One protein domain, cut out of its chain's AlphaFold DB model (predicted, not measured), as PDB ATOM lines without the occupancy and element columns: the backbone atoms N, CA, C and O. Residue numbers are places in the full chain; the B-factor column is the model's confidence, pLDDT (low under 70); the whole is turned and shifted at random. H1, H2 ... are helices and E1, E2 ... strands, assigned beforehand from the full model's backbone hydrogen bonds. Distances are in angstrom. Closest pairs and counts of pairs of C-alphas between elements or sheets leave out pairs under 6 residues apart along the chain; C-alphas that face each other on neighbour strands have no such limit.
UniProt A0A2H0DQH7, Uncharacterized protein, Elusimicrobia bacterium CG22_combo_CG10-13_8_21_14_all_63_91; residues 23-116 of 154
ATOM      1  N   MET A  23      44.162 -12.653  12.333       94.56
ATOM      2  CA  MET A  23      44.513 -12.484  13.737       94.56
ATOM      3  C   MET A  23      45.990 -12.801  13.893       94.56
ATOM      4  O   MET A  23      46.524 -13.643  13.164       94.56
ATOM      5  N   LYS A  24      46.639 -12.085  14.797       96.06
ATOM      6  CA  LYS A  24      48.017 -12.326  15.202       96.06
ATOM      7  C   LYS A  24      48.087 -12.241  16.710       96.06
ATOM      8  O   LYS A  24      47.343 -11.463  17.310       96.06
ATOM      9  N   SER A  25      49.030 -12.971  17.277       97.62
ATOM     10  CA  SER A  25      49.296 -12.948  18.699       97.62
ATOM     11  C   SER A  25      50.790 -12.906  19.001       97.62
ATOM     12  O   SER A  25      51.623 -13.262  18.164       97.62
ATOM     13  N   LEU A  26      51.115 -12.400  20.188       97.81
ATOM     14  CA  LEU A  26      52.424 -12.518  20.816       97.81
ATOM     15  C   LEU A  26      52.204 -13.127  22.197       97.81
ATOM     16  O   LEU A  26      51.398 -12.607  22.969       97.81
ATOM     17  N   ASP A  27      52.914 -14.208  22.475       97.69
ATOM     18  CA  ASP A  27      52.889 -14.908  23.754       97.69
ATOM     19  C   ASP A  27      54.147 -14.532  24.544       97.69
ATOM     20  O   ASP A  27      55.269 -14.695  24.050       97.69
ATOM     21  N   PHE A  28      53.951 -13.966  25.730       97.50
ATOM     22  CA  PHE A  28      55.013 -13.607  26.667       97.50
ATOM     23  C   PHE A  28      54.891 -14.393  27.981       97.50
ATOM     24  O   PHE A  28      55.518 -14.007  28.970       97.50
ATOM     25  N   GLU A  29      54.084 -15.461  28.002       96.38
ATOM     26  CA  GLU A  29      53.738 -16.250  29.191       96.38
ATOM     27  C   GLU A  29      53.227 -15.368  30.347       96.38
ATOM     28  O   GLU A  29      53.502 -15.596  31.532       96.38
ATOM     29  N   SER A  30      52.507 -14.300  30.000       96.00
ATOM     30  CA  SER A  30      52.040 -13.317  30.966       96.00
ATOM     31  C   SER A  30      50.783 -13.793  31.694       96.00
ATOM     32  O   SER A  30      50.117 -14.755  31.330       96.00
ATOM     33  N   ARG A  31      50.396 -13.076  32.752       95.56
ATOM     34  CA  ARG A  31      49.046 -13.197  33.340       95.56
ATOM     35  C   ARG A  31      48.103 -12.115  32.825       95.56
ATOM     36  O   ARG A  31      46.991 -11.981  33.335       95.56
ATOM     37  N   PHE A  32      48.555 -11.304  31.880       96.44
ATOM     38  CA  PHE A  32      47.851 -10.129  31.405       96.44
ATOM     39  C   PHE A  32      47.810 -10.126  29.883       96.44
ATOM     40  O   PHE A  32      48.816 -10.409  29.236       96.44
ATOM     41  N   VAL A  33      46.657  -9.766  29.325       97.50
ATOM     42  CA  VAL A  33      46.426  -9.729  27.879       97.50
ATOM     43  C   VAL A  33      46.006  -8.325  27.460       97.50
ATOM     44  O   VAL A  33      45.087  -7.743  28.046       97.50
ATOM     45  N   LEU A  34      46.650  -7.810  26.415       97.31
ATOM     46  CA  LEU A  34      46.269  -6.592  25.706       97.31
ATOM     47  C   LEU A  34      45.798  -6.946  24.292       97.31
ATOM     48  O   LEU A  34      46.580  -7.420  23.470       97.31
ATOM     49  N   ALA A  35      44.532  -6.687  23.984       97.31
ATOM     50  CA  ALA A  35      43.956  -6.993  22.685       97.31
ATOM     51  C   ALA A  35      43.577  -5.738  21.888       97.31
ATOM     52  O   ALA A  35      43.150  -4.740  22.455       97.31
ATOM     53  N   ALA A  36      43.708  -5.783  20.564       97.19
ATOM     54  CA  ALA A  36      43.210  -4.760  19.641       97.19
ATOM     55  C   ALA A  36      42.267  -5.424  18.615       97.19
ATOM     56  O   ALA A  36      42.725  -5.907  17.572       97.19
ATOM     57  N   PRO A  37      40.955  -5.507  18.906       95.38
ATOM     58  CA  PRO A  37      40.010  -6.286  18.104       95.38
ATOM     59  C   PRO A  37      39.650  -5.631  16.762       95.38
ATOM     60  O   PRO A  37      39.151  -6.305  15.865       95.38
ATOM     61  N   HIS A  38      39.881  -4.328  16.587       93.12
ATOM     62  CA  HIS A  38      39.391  -3.569  15.428       93.12
ATOM     63  C   HIS A  38      40.515  -2.830  14.687       93.12
ATOM     64  O   HIS A  38      40.337  -1.699  14.266       93.12
ATOM     65  N   GLY A  39      41.677  -3.448  14.490       85.25
ATOM     66  CA  GLY A  39      42.921  -2.767  14.105       85.25
ATOM     67  C   GLY A  39      42.911  -1.796  12.917       85.25
ATOM     68  O   GLY A  39      43.551  -0.750  12.987       85.25
ATOM     69  N   ASP A  40      42.208  -2.129  11.829       84.94
ATOM     70  CA  ASP A  40      42.106  -1.256  10.641       84.94
ATOM     71  C   ASP A  40      40.979  -0.219  10.742       84.94
ATOM     72  O   ASP A  40      40.893   0.695   9.924       84.94
ATOM     73  N   PHE A  41      40.087  -0.397  11.711       89.44
ATOM     74  CA  PHE A  41      38.922   0.448  11.945       89.44
ATOM     75  C   PHE A  41      39.220   1.478  13.037       89.44
ATOM     76  O   PHE A  41      39.049   2.680  12.848       89.44
ATOM     77  N   ASP A  42      39.743   0.993  14.159       91.19
ATOM     78  CA  ASP A  42      40.205   1.765  15.294       91.19
ATOM     79  C   ASP A  42      41.646   2.209  15.039       91.19
ATOM     80  O   ASP A  42      42.610   1.486  15.323       91.19
ATOM     81  N   PHE A  43      41.785   3.414  14.481       88.25
ATOM     82  CA  PHE A  43      43.067   3.977  14.065       88.25
ATOM     83  C   PHE A  43      44.174   3.788  15.113       88.25
ATOM     84  O   PHE A  43      44.032   4.149  16.280       88.25
ATOM     85  N   ASN A  44      45.319   3.273  14.658       90.56
ATOM     86  CA  ASN A  44      46.553   3.070  15.425       90.56
ATOM     87  C   ASN A  44      46.496   2.075  16.599       90.56
ATOM     88  O   ASN A  44      47.540   1.850  17.215       90.56
ATOM     89  N   THR A  45      45.370   1.416  16.886       94.38
ATOM     90  CA  THR A  45      45.288   0.456  18.008       94.38
ATOM     91  C   THR A  45      46.252  -0.723  17.850       94.38
ATOM     92  O   THR A  45      46.975  -1.052  18.790       94.38
ATOM     93  N   VAL A  46      46.362  -1.295  16.645       94.94
ATOM     94  CA  VAL A  46      47.321  -2.369  16.325       94.94
ATOM     95  C   VAL A  46      48.784  -1.921  16.503       94.94
ATOM     96  O   VAL A  46      49.509  -2.558  17.271       94.94
ATOM     97  N   PRO A  47      49.257  -0.826  15.865       95.00
ATOM     98  CA  PRO A  47      50.603  -0.300  16.107       95.00
ATOM     99  C   PRO A  47      50.918   0.019  17.574       95.00
ATOM    100  O   PRO A  47      52.067  -0.144  17.996       95.00
ATOM    101  N   ILE A  48      49.930   0.489  18.346       94.06
ATOM    102  CA  ILE A  48      50.080   0.744  19.783       94.06
ATOM    103  C   ILE A  48      50.272  -0.578  20.527       94.06
ATOM    104  O   ILE A  48      51.275  -0.714  21.229       94.06
ATOM    105  N   ALA A  49      49.383  -1.559  20.328       95.56
ATOM    106  CA  ALA A  49      49.469  -2.871  20.971       95.56
ATOM    107  C   ALA A  49      50.846  -3.511  20.739       95.56
ATOM    108  O   ALA A  49      51.562  -3.806  21.697       95.56
ATOM    109  N   TRP A  50      51.290  -3.593  19.481       96.56
ATOM    110  CA  TRP A  50      52.580  -4.198  19.123       96.56
ATOM    111  C   TRP A  50      53.808  -3.457  19.649       96.56
ATOM    112  O   TRP A  50      54.870  -4.062  19.785       96.56
ATOM    113  N   ARG A  51      53.693  -2.164  19.968       97.12
ATOM    114  CA  ARG A  51      54.795  -1.389  20.556       97.12
ATOM    115  C   ARG A  51      54.786  -1.400  22.084       97.12
ATOM    116  O   ARG A  51      55.853  -1.257  22.681       97.12
ATOM    117  N   VAL A  52      53.616  -1.503  22.707       96.25
ATOM    118  CA  VAL A  52      53.450  -1.461  24.167       96.25
ATOM    119  C   VAL A  52      53.713  -2.827  24.774       96.25
ATOM    120  O   VAL A  52      54.513  -2.930  25.699       96.25
ATOM    121  N   CYS A  53      53.104  -3.866  24.219       97.44
ATOM    122  CA  CYS A  53      53.181  -5.222  24.733       97.44
ATOM    123  C   CYS A  53      54.604  -5.718  25.057       97.44
ATOM    124  O   CYS A  53      54.840  -6.082  26.210       97.44
ATOM    125  N   PRO A  54      55.588  -5.654  24.129       97.00
ATOM    126  CA  PRO A  54      56.941  -6.131  24.424       97.00
ATOM    127  C   PRO A  54      57.641  -5.334  25.529       97.00
ATOM    128  O   PRO A  54      58.575  -5.827  26.148       97.00
ATOM    129  N   LYS A  55      57.216  -4.088  25.777       97.81
ATOM    130  CA  LYS A  55      57.790  -3.238  26.828       97.81
ATOM    131  C   LYS A  55      57.258  -3.582  28.213       97.81
ATOM    132  O   LYS A  55      57.961  -3.356  29.189       97.81
ATOM    133  N   ILE A  56      56.017  -4.064  28.290       96.50
ATOM    134  CA  ILE A  56      55.351  -4.390  29.558       96.50
ATOM    135  C   ILE A  56      55.301  -5.897  29.840       96.50
ATOM    136  O   ILE A  56      54.923  -6.278  30.942       96.50
ATOM    137  N   GLY A  57      55.681  -6.742  28.874       97.56
ATOM    138  CA  GLY A  57      55.661  -8.202  29.011       97.56
ATOM    139  C   GLY A  57      54.243  -8.762  29.142       97.56
ATOM    140  O   GLY A  57      53.990  -9.617  29.988       97.56
ATOM    141  N   TRP A  58      53.293  -8.208  28.390       98.12
ATOM    142  CA  TRP A  58      51.909  -8.693  28.340       98.12
ATOM    143  C   TRP A  58      51.693  -9.479  27.061       98.12
ATOM    144  O   TRP A  58      52.248  -9.098  26.033       98.12
ATOM    145  N   ASP A  59      50.851 -10.509  27.126       98.38
ATOM    146  CA  ASP A  59      50.400 -11.238  25.944       98.38
ATOM    147  C   ASP A  59      49.525 -10.326  25.091       98.38
ATOM    148  O   ASP A  59      48.881  -9.390  25.584       98.38
ATOM    149  N   CYS A  60      49.484 -10.596  23.793       97.88
ATOM    150  CA  CYS A  60      48.887  -9.671  22.848       97.88
ATOM    151  C   CYS A  60      48.104 -10.400  21.791       97.88
ATOM    152  O   CYS A  60      48.588 -11.380  21.231       97.88
ATOM    153  N   VAL A  61      46.948  -9.854  21.441       98.12
ATOM    154  CA  VAL A  61      46.136 -10.344  20.330       98.12
ATOM    155  C   VAL A  61      45.676  -9.154  19.513       98.12
ATOM    156  O   VAL A  61      45.179  -8.175  20.059       98.12
ATOM    157  N   ALA A  62      45.795  -9.210  18.194       97.25
ATOM    158  CA  ALA A  62      45.177  -8.191  17.364       97.25
ATOM    159  C   ALA A  62      44.544  -8.764  16.113       97.25
ATOM    160  O   ALA A  62      45.031  -9.736  15.527       97.25
ATOM    161  N   ALA A  63      43.458  -8.120  15.703       95.69
ATOM    162  CA  ALA A  63      42.687  -8.488  14.536       95.69
ATOM    163  C   ALA A  63      42.701  -7.346  13.511       95.69
ATOM    164  O   ALA A  63      42.496  -6.177  13.834       95.69
ATOM    165  N   GLU A  64      42.947  -7.709  12.257       93.31
ATOM    166  CA  GLU A  64      43.007  -6.810  11.104       93.31
ATOM    167  C   GLU A  64      42.116  -7.383   9.989       93.31
ATOM    168  O   GLU A  64      41.983  -8.597   9.839       93.31
ATOM    169  N   GLY A  65      41.514  -6.523   9.178       91.44
ATOM    170  CA  GLY A  65      40.725  -6.890   8.000       91.44
ATOM    171  C   GLY A  65      39.233  -7.105   8.252       91.44
ATOM    172  O   GLY A  65      38.454  -6.952   7.321       91.44
ATOM    173  N   TYR A  66      38.828  -7.377   9.495       91.06
ATOM    174  CA  TYR A  66      37.461  -7.818   9.800       91.06
ATOM    175  C   TYR A  66      36.403  -6.733   9.914       91.06
ATOM    176  O   TYR A  66      35.239  -7.070   9.749       91.06
ATOM    177  N   ARG A  67      36.775  -5.490  10.253       87.62
ATOM    178  CA  ARG A  67      35.838  -4.373  10.455       87.62
ATOM    179  C   ARG A  67      36.167  -3.244   9.480       87.62
ATOM    180  O   ARG A  67      36.939  -2.344   9.766       87.62
ATOM    181  N   ARG A  68      35.634  -3.333   8.273       83.19
ATOM    182  CA  ARG A  68      35.757  -2.383   7.160       83.19
ATOM    183  C   ARG A  68      34.375  -2.175   6.549       83.19
ATOM    184  O   ARG A  68      33.446  -2.918   6.855       83.19
ATOM    185  N   LYS A  69      34.212  -1.192   5.664       77.50
ATOM    186  CA  LYS A  69      32.916  -0.961   5.005       77.50
ATOM    187  C   LYS A  69      32.457  -2.190   4.204       77.50
ATOM    188  O   LYS A  69      31.273  -2.500   4.182       77.50
ATOM    189  N   GLU A  70      33.397  -2.904   3.592       79.75
ATOM    190  CA  GLU A  70      33.164  -4.118   2.799       79.75
ATOM    191  C   GLU A  70      32.986  -5.373   3.674       79.75
ATOM    192  O   GLU A  70      32.373  -6.354   3.251       79.75
ATOM    193  N   HIS A  71      33.509  -5.336   4.903       80.56
ATOM    194  CA  HIS A  71      33.506  -6.437   5.864       80.56
ATOM    195  C   HIS A  71      33.164  -5.877   7.246       80.56
ATOM    196  O   HIS A  71      34.071  -5.540   7.989       80.56
ATOM    197  N   PRO A  72      31.893  -5.682   7.613       88.81
ATOM    198  CA  PRO A  72      31.540  -4.925   8.814       88.81
ATOM    199  C   PRO A  72      31.490  -5.785  10.089       88.81
ATOM    200  O   PRO A  72      30.684  -5.534  10.987       88.81
ATOM    201  N   ILE A  73      32.328  -6.819  10.175       92.25
ATOM    202  CA  ILE A  73      32.250  -7.815  11.243       92.25
ATOM    203  C   ILE A  73      32.832  -7.233  12.528       92.25
ATOM    204  O   ILE A  73      33.943  -6.698  12.566       92.25
ATOM    205  N   ASN A  74      32.069  -7.330  13.610       91.62
ATOM    206  CA  ASN A  74      32.567  -7.037  14.936       91.62
ATOM    207  C   ASN A  74      33.409  -8.215  15.433       91.62
ATOM    208  O   ASN A  74      32.969  -9.356  15.412       91.62
ATOM    209  N   VAL A  75      34.643  -7.952  15.855       94.00
ATOM    210  CA  VAL A  75      35.536  -9.018  16.332       94.00
ATOM    211  C   VAL A  75      35.321  -9.316  17.813       94.00
ATOM    212  O   VAL A  75      35.428 -10.470  18.213       94.00
ATOM    213  N   SER A  76      34.985  -8.307  18.622       92.62
ATOM    214  CA  SER A  76      34.769  -8.450  20.068       92.62
ATOM    215  C   SER A  76      33.307  -8.723  20.444       92.62
ATOM    216  O   SER A  76      32.984  -8.862  21.623       92.62
ATOM    217  N   ARG A  77      32.411  -8.846  19.453       91.31
ATOM    218  CA  ARG A  77      31.010  -9.267  19.617       91.31
ATOM    219  C   ARG A  77      30.575 -10.145  18.440       91.31
ATOM    220  O   ARG A  77      31.056  -9.920  17.340       91.31
ATOM    221  N   PRO A  78      29.650 -11.106  18.613       92.44
ATOM    222  CA  PRO A  78      29.191 -11.979  17.530       92.44
ATOM    223  C   PRO A  78      28.157 -11.283  16.623       92.44
ATOM    224  O   PRO A  78      27.063 -11.809  16.412       92.44
ATOM    225  N   THR A  79      28.483 -10.089  16.132       92.31
ATOM    226  CA  THR A  79      27.593  -9.205  15.370       92.31
ATOM    227  C   THR A  79      28.298  -8.580  14.165       92.31
ATOM    228  O   THR A  79      29.528  -8.526  14.094       92.31
ATOM    229  N   GLU A  80      27.536  -8.085  13.198       91.62
ATOM    230  CA  GLU A  80      28.047  -7.317  12.068       91.62
ATOM    231  C   GLU A  80      27.028  -6.293  11.579       91.62
ATOM    232  O   GLU A  80      25.844  -6.591  11.516       91.62
ATOM    233  N   ASN A  81      27.491  -5.089  11.248       84.31
ATOM    234  CA  ASN A  81      26.822  -4.087  10.412       84.31
ATOM    235  C   ASN A  81      27.695  -2.821  10.400       84.31
ATOM    236  O   ASN A  81      28.462  -2.585  11.337       84.31
ATOM    237  N   PHE A  82      27.593  -1.990   9.363       70.88
ATOM    238  CA  PHE A  82      28.286  -0.697   9.324       70.88
ATOM    239  C   PHE A  82      27.288   0.455   9.413       70.88
ATOM    240  O   PHE A  82      26.247   0.430   8.769       70.88
ATOM    241  N   GLY A  83      27.649   1.512  10.144       63.09
ATOM    242  CA  GLY A  83      26.900   2.776  10.130       63.09
ATOM    243  C   GLY A  83      25.587   2.759  10.913       63.09
ATOM    244  O   GLY A  83      24.784   3.678  10.767       63.09
ATOM    245  N   VAL A  84      25.380   1.741  11.745       66.00
ATOM    246  CA  VAL A  84      24.265   1.688  12.687       66.00
ATOM    247  C   VAL A  84      24.478   2.654  13.852       66.00
ATOM    248  O   VAL A  84      25.615   2.947  14.239       66.00
ATOM    249  N   ARG A  85      23.383   3.206  14.380       60.53
ATOM    250  CA  ARG A  85      23.411   4.250  15.419       60.53
ATOM    251  C   ARG A  85      23.696   3.685  16.806       60.53
ATOM    252  O   ARG A  85      24.161   4.427  17.672       60.53
ATOM    253  N   SER A  86      23.432   2.398  17.012       65.12
ATOM    254  CA  SER A  86      23.674   1.686  18.265       65.12
ATOM    255  C   SER A  86      24.202   0.273  18.008       65.12
ATOM    256  O   SER A  86      24.091  -0.263  16.908       65.12
ATOM    257  N   SER A  87      24.782  -0.344  19.041       67.75
ATOM    258  CA  SER A  87      25.185  -1.755  19.005       67.75
ATOM    259  C   SER A  87      24.013  -2.713  18.796       67.75
ATOM    260  O   SER A  87      24.217  -3.801  18.273       67.75
ATOM    261  N   ASP A  88      22.809  -2.311  19.200       72.25
ATOM    262  CA  ASP A  88      21.605  -3.152  19.181       72.25
ATOM    263  C   ASP A  88      21.015  -3.289  17.768       72.25
ATOM    264  O   ASP A  88      20.165  -4.135  17.511       72.25
ATOM    265  N   GLU A  89      21.482  -2.449  16.846       80.81
ATOM    266  CA  GLU A  89      21.171  -2.491  15.420       80.81
ATOM    267  C   GLU A  89      22.185  -3.353  14.627       80.81
ATOM    268  O   GLU A  89      22.016  -3.546  13.420       80.81
ATOM    269  N   GLU A  90      23.256  -3.862  15.261       87.31
ATOM    270  CA  GLU A  90      24.161  -4.825  14.618       87.31
ATOM    271  C   GLU A  90      23.482  -6.207  14.498       87.31
ATOM    272  O   GLU A  90      22.801  -6.667  15.412       87.31
ATOM    273  N   GLU A  91      23.691  -6.910  13.383       90.06
ATOM    274  CA  GLU A  91      23.028  -8.189  13.113       90.06
ATOM    275  C   GLU A  91      23.857  -9.380  13.603       90.06
ATOM    276  O   GLU A  91      25.076  -9.429  13.435       90.06
ATOM    277  N   HIS A  92      23.194 -10.394  14.155       91.12
ATOM    278  CA  HIS A  92      23.827 -11.671  14.480       91.12
ATOM    279  C   HIS A  92      23.824 -12.602  13.269       91.12
ATOM    280  O   HIS A  92      22.768 -13.048  12.822       91.12
ATOM    281  N   THR A  93      25.007 -12.974  12.780       91.06
ATOM    282  CA  THR A  93      25.140 -13.900  11.645       91.06
ATOM    283  C   THR A  93      26.103 -15.050  11.943       91.06
ATOM    284  O   THR A  93      26.975 -14.927  12.814       91.06
ATOM    285  N   PRO A  94      26.006 -16.184  11.218       92.94
ATOM    286  CA  PRO A  94      26.933 -17.302  11.393       92.94
ATOM    287  C   PRO A  94      28.402 -16.913  11.190       92.94
ATOM    288  O   PRO A  94      29.260 -17.361  11.948       92.94
ATOM    289  N   ARG A  95      28.697 -16.042  10.213       91.56
ATOM    290  CA  ARG A  95      30.073 -15.588   9.958       91.56
ATOM    291  C   ARG A  95      30.594 -14.669  11.064       91.56
ATOM    292  O   ARG A  95      31.738 -14.824  11.478       91.56
ATOM    293  N   ALA A  96      29.760 -13.770  11.594       92.44
ATOM    294  CA  ALA A  96      30.149 -12.910  12.710       92.44
ATOM    295  C   ALA A  96      30.433 -13.738  13.970       92.44
ATOM    296  O   ALA A  96      31.452 -13.547  14.634       92.44
ATOM    297  N   LYS A  97      29.586 -14.740  14.241       94.12
ATOM    298  CA  LYS A  97      29.816 -15.713  15.313       94.12
ATOM    299  C   LYS A  97      31.139 -16.465  15.130       94.12
ATOM    300  O   LYS A  97      31.905 -16.558  16.083       94.12
ATOM    301  N   GLN A  98      31.434 -16.947  13.923       94.19
ATOM    302  CA  GLN A  98      32.681 -17.661  13.639       94.19
ATOM    303  C   GLN A  98      33.925 -16.788  13.884       94.19
ATOM    304  O   GLN A  98      34.907 -17.258  14.461       94.19
ATOM    305  N   VAL A  99      33.896 -15.516  13.471       94.50
ATOM    306  CA  VAL A  99      35.001 -14.573  13.712       94.50
ATOM    307  C   VAL A  99      35.174 -14.303  15.205       94.50
ATOM    308  O   VAL A  99      36.298 -14.349  15.702       94.50
ATOM    309  N   TYR A 100      34.076 -14.087  15.930       94.62
ATOM    310  CA  TYR A 100      34.105 -13.899  17.377       94.62
ATOM    311  C   TYR A 100      34.661 -15.130  18.116       94.62
ATOM    312  O   TYR A 100      35.514 -15.010  18.993       94.62
ATOM    313  N   GLU A 101      34.253 -16.340  17.729       95.06
ATOM    314  CA  GLU A 101      34.781 -17.580  18.311       95.06
ATOM    315  C   GLU A 101      36.276 -17.762  18.023       95.06
ATOM    316  O   GLU A 101      37.028 -18.158  18.916       95.06
ATOM    317  N   ARG A 102      36.727 -17.413  16.811       95.50
ATOM    318  CA  ARG A 102      38.153 -17.405  16.463       95.50
ATOM    319  C   ARG A 102      38.936 -16.420  17.336       95.50
ATOM    320  O   ARG A 102      40.021 -16.758  17.795       95.50
ATOM    321  N   TYR A 103      38.382 -15.238  17.594       95.69
ATOM    322  CA  TYR A 103      39.005 -14.238  18.460       95.69
ATOM    323  C   TYR A 103      39.176 -14.757  19.890       95.69
ATOM    324  O   TYR A 103      40.269 -14.679  20.451       95.69
ATOM    325  N   LEU A 104      38.133 -15.375  20.452       95.06
ATOM    326  CA  LEU A 104      38.218 -16.011  21.769       95.06
ATOM    327  C   LEU A 104      39.236 -17.158  21.799       95.06
ATOM    328  O   LEU A 104      39.910 -17.340  22.811       95.06
ATOM    329  N   ALA A 105      39.338 -17.941  20.724       95.56
ATOM    330  CA  ALA A 105      40.322 -19.016  20.625       95.56
ATOM    331  C   ALA A 105      41.759 -18.474  20.619       95.56
ATOM    332  O   ALA A 105      42.597 -19.016  21.330       95.56
ATOM    333  N   GLU A 106      42.016 -17.383  19.894       96.75
ATOM    334  CA  GLU A 106      43.331 -16.730  19.841       96.75
ATOM    335  C   GLU A 106      43.736 -16.129  21.199       96.75
ATOM    336  O   GLU A 106      44.879 -16.252  21.628       96.75
ATOM    337  N   ILE A 107      42.790 -15.524  21.928       96.00
ATOM    338  CA  ILE A 107      43.043 -15.069  23.305       96.00
ATOM    339  C   ILE A 107      43.395 -16.260  24.195       96.00
ATOM    340  O   ILE A 107      44.379 -16.216  24.925       96.00
ATOM    341  N   ARG A 108      42.618 -17.344  24.117       94.81
ATOM    342  CA  ARG A 108      42.833 -18.532  24.952       94.81
ATOM    343  C   ARG A 108      44.112 -19.289  24.612       94.81
ATOM    344  O   ARG A 108      44.609 -19.991  25.487       94.81
ATOM    345  N   SER A 109      44.614 -19.181  23.381       95.88
ATOM    346  CA  SER A 109      45.857 -19.845  22.982       95.88
ATOM    347  C   SER A 109      47.091 -19.187  23.584       95.88
ATOM    348  O   SER A 109      48.046 -19.905  23.847       95.88
ATOM    349  N   VAL A 110      47.063 -17.870  23.824       96.50
ATOM    350  CA  VAL A 110      48.130 -17.183  24.575       96.50
ATOM    351  C   VAL A 110      47.857 -17.177  26.076       96.50
ATOM    352  O   VAL A 110      48.773 -17.287  26.879       96.50
ATOM    353  N   ASN A 111      46.588 -17.079  26.483       94.94
ATOM    354  CA  ASN A 111      46.222 -17.012  27.889       94.94
ATOM    355  C   ASN A 111      44.784 -17.487  28.137       94.94
ATOM    356  O   ASN A 111      43.808 -16.772  27.895       94.94
ATOM    357  N   SER A 112      44.636 -18.711  28.643       93.12
ATOM    358  CA  SER A 112      43.314 -19.294  28.914       93.12
ATOM    359  C   SER A 112      42.596 -18.703  30.139       93.12
ATOM    360  O   SER A 112      41.371 -18.818  30.217       93.12
ATOM    361  N   ASP A 113      43.322 -18.049  31.057       91.75
ATOM    362  CA  ASP A 113      42.777 -17.432  32.277       91.75
ATOM    363  C   ASP A 113      43.555 -16.158  32.678       91.75
ATOM    364  O   ASP A 113      44.316 -16.149  33.656       91.75
ATOM    365  N   PRO A 114      43.390 -15.052  31.925       92.44
ATOM    366  CA  PRO A 114      44.103 -13.819  32.211       92.44
ATOM    367  C   PRO A 114      43.636 -13.204  33.537       92.44
ATOM    368  O   PRO A 114      42.444 -13.013  33.805       92.44
ATOM    369  N   ALA A 115      44.595 -12.800  34.368       92.00
ATOM    370  CA  ALA A 115      44.329 -12.009  35.562       92.00
ATOM    371  C   ALA A 115      43.762 -10.628  35.197       92.00
ATOM    372  O   ALA A 115      42.901 -10.126  35.922       92.00
ATOM    373  N   VAL A 116      44.211 -10.040  34.082       91.56
ATOM    374  CA  VAL A 116      43.669  -8.804  33.498       91.56
ATOM    375  C   VAL A 116      43.589  -8.960  31.982       91.56
ATOM    376  O   VAL A 116      44.556  -9.373  31.348       91.56
TER     377      VAL A 116
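Overview. This is residues 23 to 116 of the 154 residues of an uncharacterized protein of Elusimicrobia bacterium CG22_combo_CG10-13_8_21_14_all_63_91 (UniProt A0A2H0DQH7). A small three-stranded sheet is sandwiched between two helices that run along its strands, H1 on one face and the longer H2 on the other, making three layers. A long stretch without a named element, residues 65 to 93, loops mostly beyond one end of the sheet before H2. The printed part has 94 residues, with elements in the order E1, E2, H1, E3, H2; the sheet E1, E3, E2 is mixed, and the class is mixed helices and strands, with 44 residues in named elements, under half. It is compact, with a radius of gyration of the C-alphas of 13.6 A and spans of 37 by 25 by 19 A.

Along the chain. E1, residues 23 to 26, begins at C-alpha 23 (44.513, -12.484, 13.737). E2 is residues 32 to 36, H1 residues 45 to 56 with 16.1 A, and E3 residues 59 to 64 with 17.2 A. H2, residues 94 to 110, measures 25.0 A and ends at C-alpha 110 (48.130, -17.183, 24.575).

Arrangement. E1 and E3 are antiparallel, with N 24 and O 62 at 2.9 A. E3 and E2 are parallel, with N 36 and O 61 at 2.9 A. E2, H1 and E3 form a strand-helix-strand unit, two parallel neighbour strands with a helix between, and its crossover is right-handed. H1 is on the sheet, over E3 and E2, at a height of 8.6 A; its closest C-alphas to E3 are Val 46 and Ala 62, 6.3 A apart. H2 is on the opposite face, over E3, at a height of 10.1 A; the closest C-alphas are Val 61 and Ile 107, 6.4 A apart. H1 and H2 are apart. Every O i to N i+4 pair is within hydrogen-bond range in H2, and 6 of 8 in H1.

Size, cuts and confidence. The farthest C-alphas, of Glu 29 and Arg 85, are 39.1 A apart. The printed part has no cut, and the link from E3 to H2 is long, 29 residues. Residues 83 to 87 have pLDDT under 70.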